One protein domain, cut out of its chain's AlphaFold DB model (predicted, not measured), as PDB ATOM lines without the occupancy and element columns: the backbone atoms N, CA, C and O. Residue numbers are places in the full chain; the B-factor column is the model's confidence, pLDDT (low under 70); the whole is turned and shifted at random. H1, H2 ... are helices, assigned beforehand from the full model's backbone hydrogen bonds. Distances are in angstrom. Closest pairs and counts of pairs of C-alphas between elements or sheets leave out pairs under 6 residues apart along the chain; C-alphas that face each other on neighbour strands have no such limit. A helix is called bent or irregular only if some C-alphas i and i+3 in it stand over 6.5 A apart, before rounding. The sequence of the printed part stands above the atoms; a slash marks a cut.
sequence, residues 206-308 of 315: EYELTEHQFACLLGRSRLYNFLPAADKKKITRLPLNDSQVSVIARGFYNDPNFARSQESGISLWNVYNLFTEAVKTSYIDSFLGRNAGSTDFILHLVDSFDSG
ATOM      1  N   GLU A 206     224.221 320.027 217.049       94.19
ATOM      2  CA  GLU A 206     223.891 320.922 215.933       94.19
ATOM      3  C   GLU A 206     222.377 320.999 215.656       94.19
ATOM      4  O   GLU A 206     221.928 321.837 214.876       94.19
ATOM      5  N   TYR A 207     221.578 320.141 216.300       94.94
ATOM      6  CA  TYR A 207     220.139 320.021 216.074       94.94
ATOM      7  C   TYR A 207     219.362 320.286 217.355       94.94
ATOM      8  O   TYR A 207     219.705 319.792 218.432       94.94
ATOM      9  N   GLU A 208     218.244 320.990 217.214       94.69
ATOM     10  CA  GLU A 208     217.360 321.346 218.317       94.69
ATOM     11  C   GLU A 208     215.900 321.035 217.982       94.69
ATOM     12  O   GLU A 208     215.440 321.204 216.851       94.69
ATOM     13  N   LEU A 209     215.168 320.556 218.987       95.38
ATOM     14  CA  LEU A 209     213.721 320.418 218.949       95.38
ATOM     15  C   LEU A 209     213.087 321.597 219.673       95.38
ATOM     16  O   LEU A 209     213.370 321.847 220.846       95.38
ATOM     17  N   THR A 210     212.128 322.239 219.012       94.44
ATOM     18  CA  THR A 210     211.180 323.120 219.701       94.44
ATOM     19  C   THR A 210     210.380 322.328 220.739       94.44
ATOM     20  O   THR A 210     210.187 321.114 220.611       94.44
ATOM     21  N   GLU A 211     209.824 323.014 221.740       93.81
ATOM     22  CA  GLU A 211     208.945 322.373 222.727       93.81
ATOM     23  C   GLU A 211     207.763 321.650 222.061       93.81
ATOM     24  O   GLU A 211     207.407 320.542 222.458       93.81
ATOM     25  N   HIS A 212     207.207 322.227 220.990       93.88
ATOM     26  CA  HIS A 212     206.134 321.601 220.222       93.88
ATOM     27  C   HIS A 212     206.571 320.276 219.580       93.88
ATOM     28  O   HIS A 212     205.878 319.268 219.718       93.88
ATOM     29  N   GLN A 213     207.732 320.250 218.918       95.56
ATOM     30  CA  GLN A 213     208.278 319.026 218.321       95.56
ATOM     31  C   GLN A 213     208.591 317.974 219.384       95.56
ATOM     32  O   GLN A 213     208.299 316.797 219.181       95.56
ATOM     33  N   PHE A 214     209.133 318.384 220.532       96.56
ATOM     34  CA  PHE A 214     209.402 317.471 221.639       96.56
ATOM     35  C   PHE A 214     208.109 316.899 222.250       96.56
ATOM     36  O   PHE A 214     208.007 315.697 222.504       96.56
ATOM     37  N   ALA A 215     207.079 317.727 222.437       95.56
ATOM     38  CA  ALA A 215     205.768 317.274 222.893       95.56
ATOM     39  C   ALA A 215     205.121 316.307 221.886       95.56
ATOM     40  O   ALA A 215     204.572 315.275 222.288       95.56
ATOM     41  N   CYS A 216     205.240 316.595 220.585       96.31
ATOM     42  CA  CYS A 216     204.799 315.700 219.517       96.31
ATOM     43  C   CYS A 216     205.549 314.362 219.576       96.31
ATOM     44  O   CYS A 216     204.904 313.313 219.609       96.31
ATOM     45  N   LEU A 217     206.876 314.389 219.734       97.06
ATOM     46  CA  LEU A 217     207.716 313.200 219.904       97.06
ATOM     47  C   LEU A 217     207.218 312.317 221.047       97.06
ATOM     48  O   LEU A 217     207.043 311.111 220.855       97.06
ATOM     49  N   LEU A 218     206.928 312.889 222.218       96.56
ATOM     50  CA  LEU A 218     206.404 312.126 223.355       96.56
ATOM     51  C   LEU A 218     204.995 311.575 223.104       96.56
ATOM     52  O   LEU A 218     204.720 310.416 223.428       96.56
ATOM     53  N   GLY A 219     204.103 312.376 222.516       96.44
ATOM     54  CA  GLY A 219     202.744 311.949 222.174       96.44
ATOM     55  C   GLY A 219     202.742 310.805 221.158       96.44
ATOM     56  O   GLY A 219     202.155 309.747 221.396       96.44
ATOM     57  N   ARG A 220     203.480 310.975 220.059       96.56
ATOM     58  CA  ARG A 220     203.691 309.972 219.010       96.56
ATOM     59  C   ARG A 220     204.358 308.717 219.556       96.56
ATOM     60  O   ARG A 220     203.943 307.618 219.201       96.56
ATOM     61  N   SER A 221     205.303 308.853 220.484       96.25
ATOM     62  CA  SER A 221     205.939 307.709 221.146       96.25
ATOM     63  C   SER A 221     204.944 306.837 221.912       96.25
ATOM     64  O   SER A 221     205.028 305.613 221.845       96.25
ATOM     65  N   ARG A 222     203.952 307.441 222.581       95.31
ATOM     66  CA  ARG A 222     202.861 306.692 223.230       95.31
ATOM     67  C   ARG A 222     201.948 306.030 222.202       95.31
ATOM     68  O   ARG A 222     201.624 304.854 222.332       95.31
ATOM     69  N   LEU A 223     201.571 306.754 221.146       95.19
ATOM     70  CA  LEU A 223     200.714 306.223 220.076       95.19
ATOM     71  C   LEU A 223     201.378 305.079 219.291       95.19
ATOM     72  O   LEU A 223     200.690 304.166 218.843       95.19
ATOM     73  N   TYR A 224     202.706 305.091 219.159       95.19
ATOM     74  CA  TYR A 224     203.486 304.096 218.417       95.19
ATOM     75  C   TYR A 224     203.227 302.654 218.880       95.19
ATOM     76  O   TYR A 224     203.241 301.707 218.083       95.19
ATOM     77  N   ASN A 225     202.953 302.465 220.173       87.88
ATOM     78  CA  ASN A 225     202.657 301.152 220.744       87.88
ATOM     79  C   ASN A 225     201.283 300.605 220.332       87.88
ATOM     80  O   ASN A 225     201.100 299.390 220.336       87.88
ATOM     81  N   PHE A 226     200.378 301.474 219.881       92.56
ATOM     82  CA  PHE A 226     199.013 301.137 219.470       92.56
ATOM     83  C   PHE A 226     198.806 301.183 217.951       92.56
ATOM     84  O   PHE A 226     197.702 300.926 217.473       92.56
ATOM     85  N   LEU A 227     199.849 301.505 217.180       94.06
ATOM     86  CA  LEU A 227     199.756 301.534 215.724       94.06
ATOM     87  C   LEU A 227     199.462 300.143 215.140       94.06
ATOM     88  O   LEU A 227     200.085 299.157 215.560       94.06
ATOM     89  N   PRO A 228     198.610 300.055 214.100       95.50
ATOM     90  CA  PRO A 228     198.468 298.844 213.306       95.50
ATOM     91  C   PRO A 228     199.821 298.376 212.762       95.50
ATOM     92  O   PRO A 228     200.655 299.178 212.337       95.50
ATOM     93  N   ALA A 229     200.032 297.058 212.712       93.88
ATOM     94  CA  ALA A 229     201.312 296.478 212.299       93.88
ATOM     95  C   ALA A 229     201.767 296.928 210.895       93.88
ATOM     96  O   ALA A 229     202.965 297.053 210.650       93.88
ATOM     97  N   ALA A 230     200.825 297.181 209.980       94.88
ATOM     98  CA  ALA A 230     201.118 297.644 208.625       94.88
ATOM     99  C   ALA A 230     201.703 299.065 208.589       94.88
ATOM    100  O   ALA A 230     202.613 299.329 207.803       94.88
ATOM    101  N   ASP A 231     201.224 299.963 209.450       93.25
ATOM    102  CA  ASP A 231     201.708 301.345 209.514       93.25
ATOM    103  C   ASP A 231     202.981 301.447 210.343       93.25
ATOM    104  O   ASP A 231     203.925 302.131 209.955       93.25
ATOM    105  N   LYS A 232     203.068 300.660 211.421       93.38
ATOM    106  CA  LYS A 232     204.257 300.582 212.273       93.38
ATOM    107  C   LYS A 232     205.519 300.184 211.502       93.38
ATOM    108  O   LYS A 232     206.594 300.676 211.816       93.38
ATOM    109  N   LYS A 233     205.394 299.336 210.472       91.88
ATOM    110  CA  LYS A 233     206.507 298.926 209.590       91.88
ATOM    111  C   LYS A 233     207.079 300.059 208.732       91.88
ATOM    112  O   LYS A 233     208.198 299.928 208.255       91.88
ATOM    113  N   LYS A 234     206.316 301.131 208.503       91.38
ATOM    114  CA  LYS A 234     206.725 302.278 207.674       91.38
ATOM    115  C   LYS A 234     207.426 303.368 208.490       91.38
ATOM    116  O   LYS A 234     207.874 304.354 207.919       91.38
ATOM    117  N   ILE A 235     207.461 303.217 209.812       92.62
ATOM    118  CA  ILE A 235     207.942 304.220 210.758       92.62
ATOM    119  C   ILE A 235     209.164 303.652 211.474       92.62
ATOM    120  O   ILE A 235     209.198 302.466 211.813       92.62
ATOM    121  N   THR A 236     210.152 304.508 211.734       92.31
ATOM    122  CA  THR A 236     211.341 304.152 212.513       92.31
ATOM    123  C   THR A 236     210.952 303.491 213.831       92.31
ATOM    124  O   THR A 236     210.025 303.918 214.524       92.31
ATOM    125  N   ARG A 237     211.656 302.414 214.185       93.88
ATOM    126  CA  ARG A 237     211.353 301.657 215.395       93.88
ATOM    127  C   ARG A 237     211.687 302.469 216.641       93.88
ATOM    128  O   ARG A 237     212.853 302.731 216.899       93.88
ATOM    129  N   LEU A 238     210.682 302.771 217.462       95.69
ATOM    130  CA  LEU A 238     210.909 303.273 218.816       95.69
ATOM    131  C   LEU A 238     211.265 302.093 219.742       95.69
ATOM    132  O   LEU A 238     210.479 301.145 219.845       95.69
ATOM    133  N   PRO A 239     212.423 302.113 220.425       94.75
ATOM    134  CA  PRO A 239     212.851 301.015 221.298       94.75
ATOM    135  C   PRO A 239     212.229 301.078 222.704       94.75
ATOM    136  O   PRO A 239     212.310 300.100 223.453       94.75
ATOM    137  N   LEU A 240     211.646 302.218 223.078       95.06
ATOM    138  CA  LEU A 240     211.197 302.521 224.434       95.06
ATOM    139  C   LEU A 240     209.736 302.143 224.679       95.06
ATOM    140  O   LEU A 240     208.907 302.137 223.770       95.06
ATOM    141  N   ASN A 241     209.416 301.868 225.943       93.69
ATOM    142  CA  ASN A 241     208.043 301.663 226.407       93.69
ATOM    143  C   ASN A 241     207.460 302.918 227.086       93.69
ATOM    144  O   ASN A 241     208.176 303.871 227.389       93.69
ATOM    145  N   ASP A 242     206.163 302.893 227.395       93.25
ATOM    146  CA  ASP A 242     205.446 304.034 227.988       93.25
ATOM    147  C   ASP A 242     206.031 304.517 229.327       93.25
ATOM    148  O   ASP A 242     206.029 305.718 229.624       93.25
ATOM    149  N   SER A 243     206.568 303.600 230.140       93.81
ATOM    150  CA  SER A 243     207.235 303.958 231.398       93.81
ATOM    151  C   SER A 243     208.491 304.786 231.133       93.81
ATOM    152  O   SER A 243     208.727 305.780 231.813       93.81
ATOM    153  N   GLN A 244     209.276 304.412 230.123       95.75
ATOM    154  CA  GLN A 244     210.498 305.116 229.727       95.75
ATOM    155  C   GLN A 244     210.187 306.458 229.066       95.75
ATOM    156  O   GLN A 244     210.819 307.458 229.392       95.75
ATOM    157  N   VAL A 245     209.142 306.522 228.239       97.00
ATOM    158  CA  VAL A 245     208.628 307.794 227.703       97.00
ATOM    159  C   VAL A 245     208.233 308.741 228.845       97.00
ATOM    160  O   VAL A 245     208.498 309.939 228.790       97.00
ATOM    161  N   SER A 246     207.659 308.211 229.929       96.19
ATOM    162  CA  SER A 246     207.337 309.004 231.124       96.19
ATOM    163  C   SER A 246     208.580 309.468 231.898       96.19
ATOM    164  O   SER A 246     208.549 310.541 232.498       96.19
ATOM    165  N   VAL A 247     209.675 308.695 231.887       96.62
ATOM    166  CA  VAL A 247     210.974 309.120 232.444       96.62
ATOM    167  C   VAL A 247     211.535 310.292 231.639       96.62
ATOM    168  O   VAL A 247     211.877 311.308 232.238       96.62
ATOM    169  N   ILE A 248     211.535 310.202 230.304       97.81
ATOM    170  CA  ILE A 248     212.003 311.278 229.415       97.81
ATOM    171  C   ILE A 248     211.201 312.561 229.638       97.81
ATOM    172  O   ILE A 248     211.781 313.633 229.778       97.81
ATOM    173  N   ALA A 249     209.872 312.455 229.735       97.38
ATOM    174  CA  ALA A 249     209.007 313.605 229.991       97.38
ATOM    175  C   ALA A 249     209.348 314.321 231.308       97.38
ATOM    176  O   ALA A 249     209.324 315.547 231.366       97.38
ATOM    177  N   ARG A 250     209.689 313.571 232.367       97.25
ATOM    178  CA  ARG A 250     210.174 314.170 233.620       97.25
ATOM    179  C   ARG A 250     211.549 314.806 233.446       97.25
ATOM    180  O   ARG A 250     211.757 315.905 233.948       97.25
ATOM    181  N   GLY A 251     212.460 314.131 232.749       96.94
ATOM    182  CA  GLY A 251     213.816 314.625 232.513       96.94
ATOM    183  C   GLY A 251     213.849 315.921 231.703       96.94
ATOM    184  O   GLY A 251     214.609 316.822 232.028       96.94
ATOM    185  N   PHE A 252     212.939 316.089 230.745       97.00
ATOM    186  CA  PHE A 252     212.805 317.327 229.970       97.00
ATOM    187  C   PHE A 252     212.648 318.584 230.840       97.00
ATOM    188  O   PHE A 252     213.169 319.639 230.485       97.00
ATOM    189  N   TYR A 253     211.959 318.475 231.980       95.25
ATOM    190  CA  TYR A 253     211.768 319.592 232.907       95.25
ATOM    191  C   TYR A 253     212.758 319.605 234.069       95.25
ATOM    192  O   TYR A 253     213.096 320.680 234.557       95.25
ATOM    193  N   ASN A 254     213.178 318.428 234.539       95.81
ATOM    194  CA  ASN A 254     213.790 318.283 235.859       95.81
ATOM    195  C   ASN A 254     215.188 317.656 235.836       95.81
ATOM    196  O   ASN A 254     215.786 317.523 236.903       95.81
ATOM    197  N   ASP A 255     215.692 317.209 234.681       95.81
ATOM    198  CA  ASP A 255     217.039 316.642 234.619       95.81
ATOM    199  C   ASP A 255     218.087 317.736 234.893       95.81
ATOM    200  O   ASP A 255     218.053 318.788 234.254       95.81
ATOM    201  N   PRO A 256     219.022 317.524 235.832       93.12
ATOM    202  CA  PRO A 256     219.973 318.559 236.224       93.12
ATOM    203  C   PRO A 256     220.993 318.907 235.132       93.12
ATOM    204  O   PRO A 256     221.595 319.975 235.205       93.12
ATOM    205  N   ASN A 257     221.208 318.027 234.149       93.06
ATOM    206  CA  ASN A 257     222.240 318.189 233.124       93.06
ATOM    207  C   ASN A 257     221.659 318.334 231.711       93.06
ATOM    208  O   ASN A 257     222.253 319.005 230.873       93.06
ATOM    209  N   PHE A 258     220.519 317.693 231.437       95.19
ATOM    210  CA  PHE A 258     219.969 317.531 230.088       95.19
ATOM    211  C   PHE A 258     218.513 317.994 229.958       95.19
ATOM    212  O   PHE A 258     217.834 317.630 228.995       95.19
ATOM    213  N   ALA A 259     218.006 318.782 230.910       95.50
ATOM    214  CA  ALA A 259     216.707 319.427 230.761       95.50
ATOM    215  C   ALA A 259     216.701 320.433 229.596       95.50
ATOM    216  O   ALA A 259     217.735 320.800 229.027       95.50
ATOM    217  N   ARG A 260     215.496 320.872 229.230       93.75
ATOM    218  CA  ARG A 260     215.281 321.896 228.207       93.75
ATOM    219  C   ARG A 260     215.953 323.223 228.568       93.75
ATOM    220  O   ARG A 260     216.005 323.616 229.735       93.75
ATOM    221  N   SER A 261     216.347 323.964 227.542       88.56
ATOM    222  CA  SER A 261     216.605 325.397 227.642       88.56
ATOM    223  C   SER A 261     215.289 326.151 227.875       88.56
ATOM    224  O   SER A 261     214.224 325.749 227.390       88.56
ATOM    225  N   GLN A 262     215.340 327.260 228.618       77.69
ATOM    226  CA  GLN A 262     214.169 328.126 228.799       77.69
ATOM    227  C   GLN A 262     213.824 328.919 227.531       77.69
ATOM    228  O   GLN A 262     212.676 329.320 227.378       77.69
ATOM    229  N   GLU A 263     214.789 329.117 226.628       75.75
ATOM    230  CA  GLU A 263     214.659 330.034 225.487       75.75
ATOM    231  C   GLU A 263     214.512 329.321 224.134       75.75
ATOM    232  O   GLU A 263     213.846 329.848 223.246       75.75
ATOM    233  N   SER A 264     215.107 328.134 223.965       72.62
ATOM    234  CA  SER A 264     215.333 327.543 222.632       72.62
ATOM    235  C   SER A 264     214.720 326.147 222.410       72.62
ATOM    236  O   SER A 264     214.560 325.723 221.268       72.62
ATOM    237  N   GLY A 265     214.257 325.463 223.465       89.94
ATOM    238  CA  GLY A 265     213.772 324.080 223.376       89.94
ATOM    239  C   GLY A 265     214.784 323.085 223.944       89.94
ATOM    240  O   GLY A 265     215.214 323.241 225.088       89.94
ATOM    241  N   ILE A 266     215.112 322.018 223.211       96.31
ATOM    242  CA  ILE A 266     216.062 320.985 223.660       96.31
ATOM    243  C   ILE A 266     216.912 320.437 222.506       96.31
ATOM    244  O   ILE A 266     216.383 320.012 221.480       96.31
ATOM    245  N   SER A 267     218.235 320.390 222.685       95.94
ATOM    246  CA  SER A 267     219.152 319.809 221.695       95.94
ATOM    247  C   SER A 267     218.965 318.295 221.555       95.94
ATOM    248  O   SER A 267     218.623 317.610 222.526       95.94
ATOM    249  N   LEU A 268     219.241 317.727 220.375       96.81
ATOM    250  CA  LEU A 268     219.191 316.269 220.199       96.81
ATOM    251  C   LEU A 268     220.237 315.542 221.052       96.81
ATOM    252  O   LEU A 268     219.992 314.406 221.458       96.81
ATOM    253  N   TRP A 269     221.344 316.200 221.409       96.06
ATOM    254  CA  TRP A 269     222.288 315.695 222.410       96.06
ATOM    255  C   TRP A 269     221.619 315.490 223.778       96.06
ATOM    256  O   TRP A 269     221.757 314.430 224.398       96.06
ATOM    257  N   ASN A 270     220.843 316.468 224.245       96.62
ATOM    258  CA  ASN A 270     220.123 316.353 225.510       96.62
ATOM    259  C   ASN A 270     219.014 315.299 225.414       96.62
ATOM    260  O   ASN A 270     218.901 314.448 226.296       96.62
ATOM    261  N   VAL A 271     218.256 315.268 224.310       97.38
ATOM    262  CA  VAL A 271     217.241 314.228 224.067       97.38
ATOM    263  C   VAL A 271     217.869 312.829 224.094       97.38
ATOM    264  O   VAL A 271     217.334 311.938 224.750       97.38
ATOM    265  N   TYR A 272     219.021 312.631 223.450       97.50
ATOM    266  CA  TYR A 272     219.761 311.368 223.479       97.50
ATOM    267  C   TYR A 272     220.128 310.930 224.902       97.50
ATOM    268  O   TYR A 272     219.920 309.770 225.277       97.50
ATOM    269  N   ASN A 273     220.622 311.857 225.725       97.19
ATOM    270  CA  ASN A 273     220.956 311.562 227.115       97.19
ATOM    271  C   ASN A 273     219.706 311.237 227.951       97.19
ATOM    272  O   ASN A 273     219.736 310.297 228.741       97.19
ATOM    273  N   LEU A 274     218.573 311.911 227.721       97.75
ATOM    274  CA  LEU A 274     217.303 311.559 228.370       97.75
ATOM    275  C   LEU A 274     216.796 310.168 227.952       97.75
ATOM    276  O   LEU A 274     216.260 309.424 228.777       97.75
ATOM    277  N   PHE A 275     216.969 309.794 226.681       97.75
ATOM    278  CA  PHE A 275     216.607 308.466 226.181       97.75
ATOM    279  C   PHE A 275     217.469 307.377 226.822       97.75
ATOM    280  O   PHE A 275     216.934 306.399 227.346       97.75
ATOM    281  N   THR A 276     218.791 307.548 226.825       95.94
ATOM    282  CA  THR A 276     219.720 306.572 227.419       95.94
ATOM    283  C   THR A 276     219.589 306.490 228.944       95.94
ATOM    284  O   THR A 276     219.686 305.392 229.494       95.94
ATOM    285  N   GLU A 277     219.237 307.587 229.623       95.94
ATOM    286  CA  GLU A 277     218.873 307.581 231.049       95.94
ATOM    287  C   GLU A 277     217.608 306.744 231.285       95.94
ATOM    288  O   GLU A 277     217.584 305.846 232.128       95.94
ATOM    289  N   ALA A 278     216.561 306.943 230.476       96.50
ATOM    290  CA  ALA A 278     215.342 306.142 230.566       96.50
ATOM    291  C   ALA A 278     215.583 304.648 230.271       96.50
ATOM    292  O   ALA A 278     214.863 303.778 230.774       96.50
ATOM    293  N   VAL A 279     216.612 304.304 229.494       95.56
ATOM    294  CA  VAL A 279     216.997 302.905 229.258       95.56
ATOM    295  C   VAL A 279     217.486 302.212 230.532       95.56
ATOM    296  O   VAL A 279     217.229 301.014 230.669       95.56
ATOM    297  N   LYS A 280     218.055 302.922 231.516       94.75
ATOM    298  CA  LYS A 280     218.489 302.331 232.802       94.75
ATOM    299  C   LYS A 280     217.367 301.687 233.609       94.75
ATOM    300  O   LYS A 280     217.637 300.868 234.491       94.75
ATOM    301  N   THR A 281     216.112 302.027 233.307       93.88
ATOM    302  CA  THR A 281     214.943 301.406 233.936       93.88
ATOM    303  C   THR A 281     214.463 300.135 233.223       93.88
ATOM    304  O   THR A 281     213.380 299.628 233.524       93.88
ATOM    305  N   SER A 282     215.206 299.646 232.228       94.19
ATOM    306  CA  SER A 282     214.877 298.423 231.487       94.19
ATOM    307  C   SER A 282     215.179 297.171 232.302       94.19
ATOM    308  O   SER A 282     216.059 297.160 233.157       94.19
ATOM    309  N   TYR A 283     214.510 296.070 231.962       94.38
ATOM    310  CA  TYR A 283     214.989 294.749 232.361       94.38
ATOM    311  C   TYR A 283     216.328 294.451 231.684       94.38
ATOM    312  O   TYR A 283     216.502 294.806 230.511       94.38
ATOM    313  N   ILE A 284     217.202 293.734 232.400       96.06
ATOM    314  CA  ILE A 284     218.534 293.293 231.952       96.06
ATOM    315  C   ILE A 284     218.516 292.797 230.497       96.06
ATOM    316  O   ILE A 284     219.247 293.313 229.658       96.06
ATOM    317  N   ASP A 285     217.600 291.886 230.169       91.94
ATOM    318  CA  ASP A 285     217.502 291.228 228.856       91.94
ATOM    319  C   ASP A 285     217.293 292.198 227.681       91.94
ATOM    320  O   ASP A 285     217.648 291.898 226.541       91.94
ATOM    321  N   SER A 286     216.678 293.351 227.949       94.25
ATOM    322  CA  SER A 286     216.321 294.359 226.944       94.25
ATOM    323  C   SER A 286     217.198 295.607 226.994       94.25
ATOM    324  O   SER A 286     217.085 296.455 226.115       94.25
ATOM    325  N   PHE A 287     218.044 295.736 228.017       95.81
ATOM    326  CA  PHE A 287     218.792 296.954 228.314       95.81
ATOM    327  C   PHE A 287     219.724 297.362 227.165       95.81
ATOM    328  O   PHE A 287     219.578 298.463 226.637       95.81
ATOM    329  N   LEU A 288     220.612 296.463 226.721       96.81
ATOM    330  CA  LEU A 288     221.593 296.766 225.669       96.81
ATOM    331  C   LEU A 288     220.923 297.069 224.321       96.81
ATOM    332  O   LEU A 288     221.168 298.119 223.735       96.81
ATOM    333  N   GLY A 289     220.000 296.211 223.876       96.44
ATOM    334  CA  GLY A 289     219.258 296.430 222.632       96.44
ATOM    335  C   GLY A 289     218.404 297.705 222.634       96.44
ATOM    336  O   GLY A 289     218.257 298.350 221.597       96.44
ATOM    337  N   ARG A 290     217.851 298.121 223.785       96.31
ATOM    338  CA  ARG A 290     217.163 299.421 223.893       96.31
ATOM    339  C   ARG A 290     218.132 300.595 223.889       96.31
ATOM    340  O   ARG A 290     217.759 301.643 223.370       96.31
ATOM    341  N   ASN A 291     219.329 300.435 224.449       96.50
ATOM    342  CA  ASN A 291     220.365 301.463 224.420       96.50
ATOM    343  C   ASN A 291     220.799 301.741 222.975       96.50
ATOM    344  O   ASN A 291     220.591 302.852 222.493       96.50
ATOM    345  N   ALA A 292     221.239 300.705 222.252       97.12
ATOM    346  CA  ALA A 292     221.621 300.823 220.844       97.12
ATOM    347  C   ALA A 292     220.462 301.302 219.962       97.12
ATOM    348  O   ALA A 292     220.611 302.246 219.194       97.12
ATOM    349  N   GLY A 293     219.260 300.747 220.154       97.19
ATOM    350  CA  GLY A 293     218.089 301.209 219.413       97.19
ATOM    351  C   GLY A 293     217.712 302.666 219.700       97.19
ATOM    352  O   GLY A 293     217.057 303.290 218.869       97.19
ATOM    353  N   SER A 294     218.077 303.216 220.866       97.25
ATOM    354  CA  SER A 294     217.832 304.632 221.182       97.25
ATOM    355  C   SER A 294     218.817 305.522 220.441       97.25
ATOM    356  O   SER A 294     218.411 306.556 219.921       97.25
ATOM    357  N   THR A 295     220.076 305.094 220.331       95.75
ATOM    358  CA  THR A 295     221.061 305.729 219.452       95.75
ATOM    359  C   THR A 295     220.547 305.778 218.012       95.75
ATOM    360  O   THR A 295     220.408 306.869 217.464       95.75
ATOM    361  N   ASP A 296     220.180 304.629 217.434       95.88
ATOM    362  CA  ASP A 296     219.688 304.552 216.049       95.88
ATOM    363  C   ASP A 296     218.459 305.445 215.833       95.88
ATOM    364  O   ASP A 296     218.344 306.151 214.833       95.88
ATOM    365  N   PHE A 297     217.533 305.445 216.796       97.00
ATOM    366  CA  PHE A 297     216.335 306.274 216.740       97.00
ATOM    367  C   PHE A 297     216.662 307.771 216.676       97.00
ATOM    368  O   PHE A 297     216.078 308.482 215.859       97.00
ATOM    369  N   ILE A 298     217.587 308.253 217.513       97.00
ATOM    370  CA  ILE A 298     217.973 309.670 217.527       97.00
ATOM    371  C   ILE A 298     218.736 310.045 216.253       97.00
ATOM    372  O   ILE A 298     218.454 311.092 215.674       97.00
ATOM    373  N   LEU A 299     219.632 309.185 215.765       95.19
ATOM    374  CA  LEU A 299     220.331 309.421 214.497       95.19
ATOM    375  C   LEU A 299     219.355 309.480 213.312       95.19
ATOM    376  O   LEU A 299     219.485 310.339 212.447       95.19
ATOM    377  N   HIS A 300     218.292 308.678 213.318       94.69
ATOM    378  CA  HIS A 300     217.229 308.806 212.318       94.69
ATOM    379  C   HIS A 300     216.442 310.124 212.400       94.69
ATOM    380  O   HIS A 300     215.899 310.578 211.386       94.69
ATOM    381  N   LEU A 301     216.350 310.758 213.575       95.31
ATOM    382  CA  LEU A 301     215.798 312.112 213.667       95.31
ATOM    383  C   LEU A 301     216.732 313.121 212.992       95.31
ATOM    384  O   LEU A 301     216.240 313.950 212.232       95.31
ATOM    385  N   VAL A 302     218.050 313.001 213.194       94.88
ATOM    386  CA  VAL A 302     219.062 313.814 212.490       94.88
ATOM    387  C   VAL A 302     218.921 313.662 210.974       94.88
ATOM    388  O   VAL A 302     218.784 314.661 210.273       94.88
ATOM    389  N   ASP A 303     218.827 312.430 210.468       93.25
ATOM    390  CA  ASP A 303     218.623 312.172 209.034       93.25
ATOM    391  C   ASP A 303     217.345 312.837 208.493       93.25
ATOM    392  O   ASP A 303     217.283 313.271 207.338       93.25
ATOM    393  N   SER A 304     216.293 312.907 209.315       91.69
ATOM    394  CA  SER A 304     215.028 313.551 208.941       91.69
ATOM    395  C   SER A 304     215.188 315.067 208.811       91.69
ATOM    396  O   SER A 304     214.643 315.652 207.873       91.69
ATOM    397  N   PHE A 305     215.974 315.693 209.696       90.62
ATOM    398  CA  PHE A 305     216.342 317.106 209.576       90.62
ATOM    399  C   PHE A 305     217.178 317.365 208.320       90.62
ATOM    400  O   PHE A 305     216.814 318.228 207.523       90.62
ATOM    401  N   ASP A 306     218.232 316.576 208.097       91.00
ATOM    402  CA  ASP A 306     219.154 316.761 206.967       91.00
ATOM    403  C   ASP A 306     218.488 316.546 205.606       91.00
ATOM    404  O   ASP A 306     218.761 317.257 204.640       91.00
ATOM    405  N   SER A 307     217.594 315.561 205.514       90.06
ATOM    406  CA  SER A 307     216.889 315.251 204.267       90.06
ATOM    407  C   SER A 307     215.650 316.117 204.023       90.06
ATOM    408  O   SER A 307     215.038 316.007 202.958       90.06
ATOM    409  N   GLY A 308     215.236 316.931 205.004       83.75
ATOM    410  CA  GLY A 308     213.981 317.689 204.973       83.75
ATOM    411  C   GLY A 308     212.720 316.814 204.938       83.75
ATOM    412  O   GLY A 308     211.625 317.313 204.671       83.75
TER     413      GLY A 308
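What this domain is: This is residues 206 to 308 of the 315 residues of the protein "DUF3871 family protein" of Bacteroidetes bacterium (UniProt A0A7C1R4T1). Two pairs of helices make two layers: H1 and H3 lie side by side, opposite ways, and a helical hairpin of H4 and long H5 covers them, with H4 packed across H3 at a steep tilt. The four-residue H2 sits far out at one corner, and a long loop joins the layers. The printed part has 103 residues, with five named helices in the order H1 to H5 and no named strand; the class is all helix. The whole is compact and rounded, with a radius of gyration of the C-alphas of 13.3 A and spans of 38 by 34 by 20 A.

How they stand to each other: H1, residues 211 to 224, touches H3, residues 242 to 254, with residues 218 to 222 alone; the closest C-alphas, of Arg 222 and Asp 242, are 6.0 A apart, and the tilt is a shallow 13 degrees, opposite ways. H2, residues 229 to 232, is close to H1 but not clearly touching, with the C-alphas of Tyr 224 and Lys 232 closest at 7.1 A. H4, residues 268 to 279, touches H3 with residues 274 to 279 alone, closest at the C-alphas of Gln 244 and Ala 278, 5.0 A; they run opposite ways at a steep tilt of 49 degrees. H5, residues 284 to 307, forms a hairpin with H4, opposite ways at a shallow tilt of 18 degrees; its residues 287 to 298 alone touch H4, and the closest C-alphas, of Thr 276 and Asn 291, are 6.0 A apart. H1 is apart from H4 and H5. Every O i to N i+4 pair is within hydrogen-bond range in H1 and H4, 8 of 9 are in H3 and 18 of 20 in H5, and H2 is too short for such a pair.

Where its parts are: H1 begins at C-alpha 211 (208.945, 322.373, 222.727) and is 19.6 A long; H3 is 18.3 A and H4 16.3 A. H5, 35.4 A long, ends at C-alpha 307 (216.889, 315.251, 204.267). It has a kink of 26 degrees near residue 291 and is irregular, with C-alphas 285 and 288 7.6 A apart.

The domain as a whole: The C-alphas farthest apart, of Ala 230 and Pro 256, are 39.4 A apart. The link from H3 to H4, residues 255 to 267, is long; its residues 266 to 267 pair antiparallel with residues 208 to 209. The printed part has no cut, and no printed residue is under 70 in pLDDT.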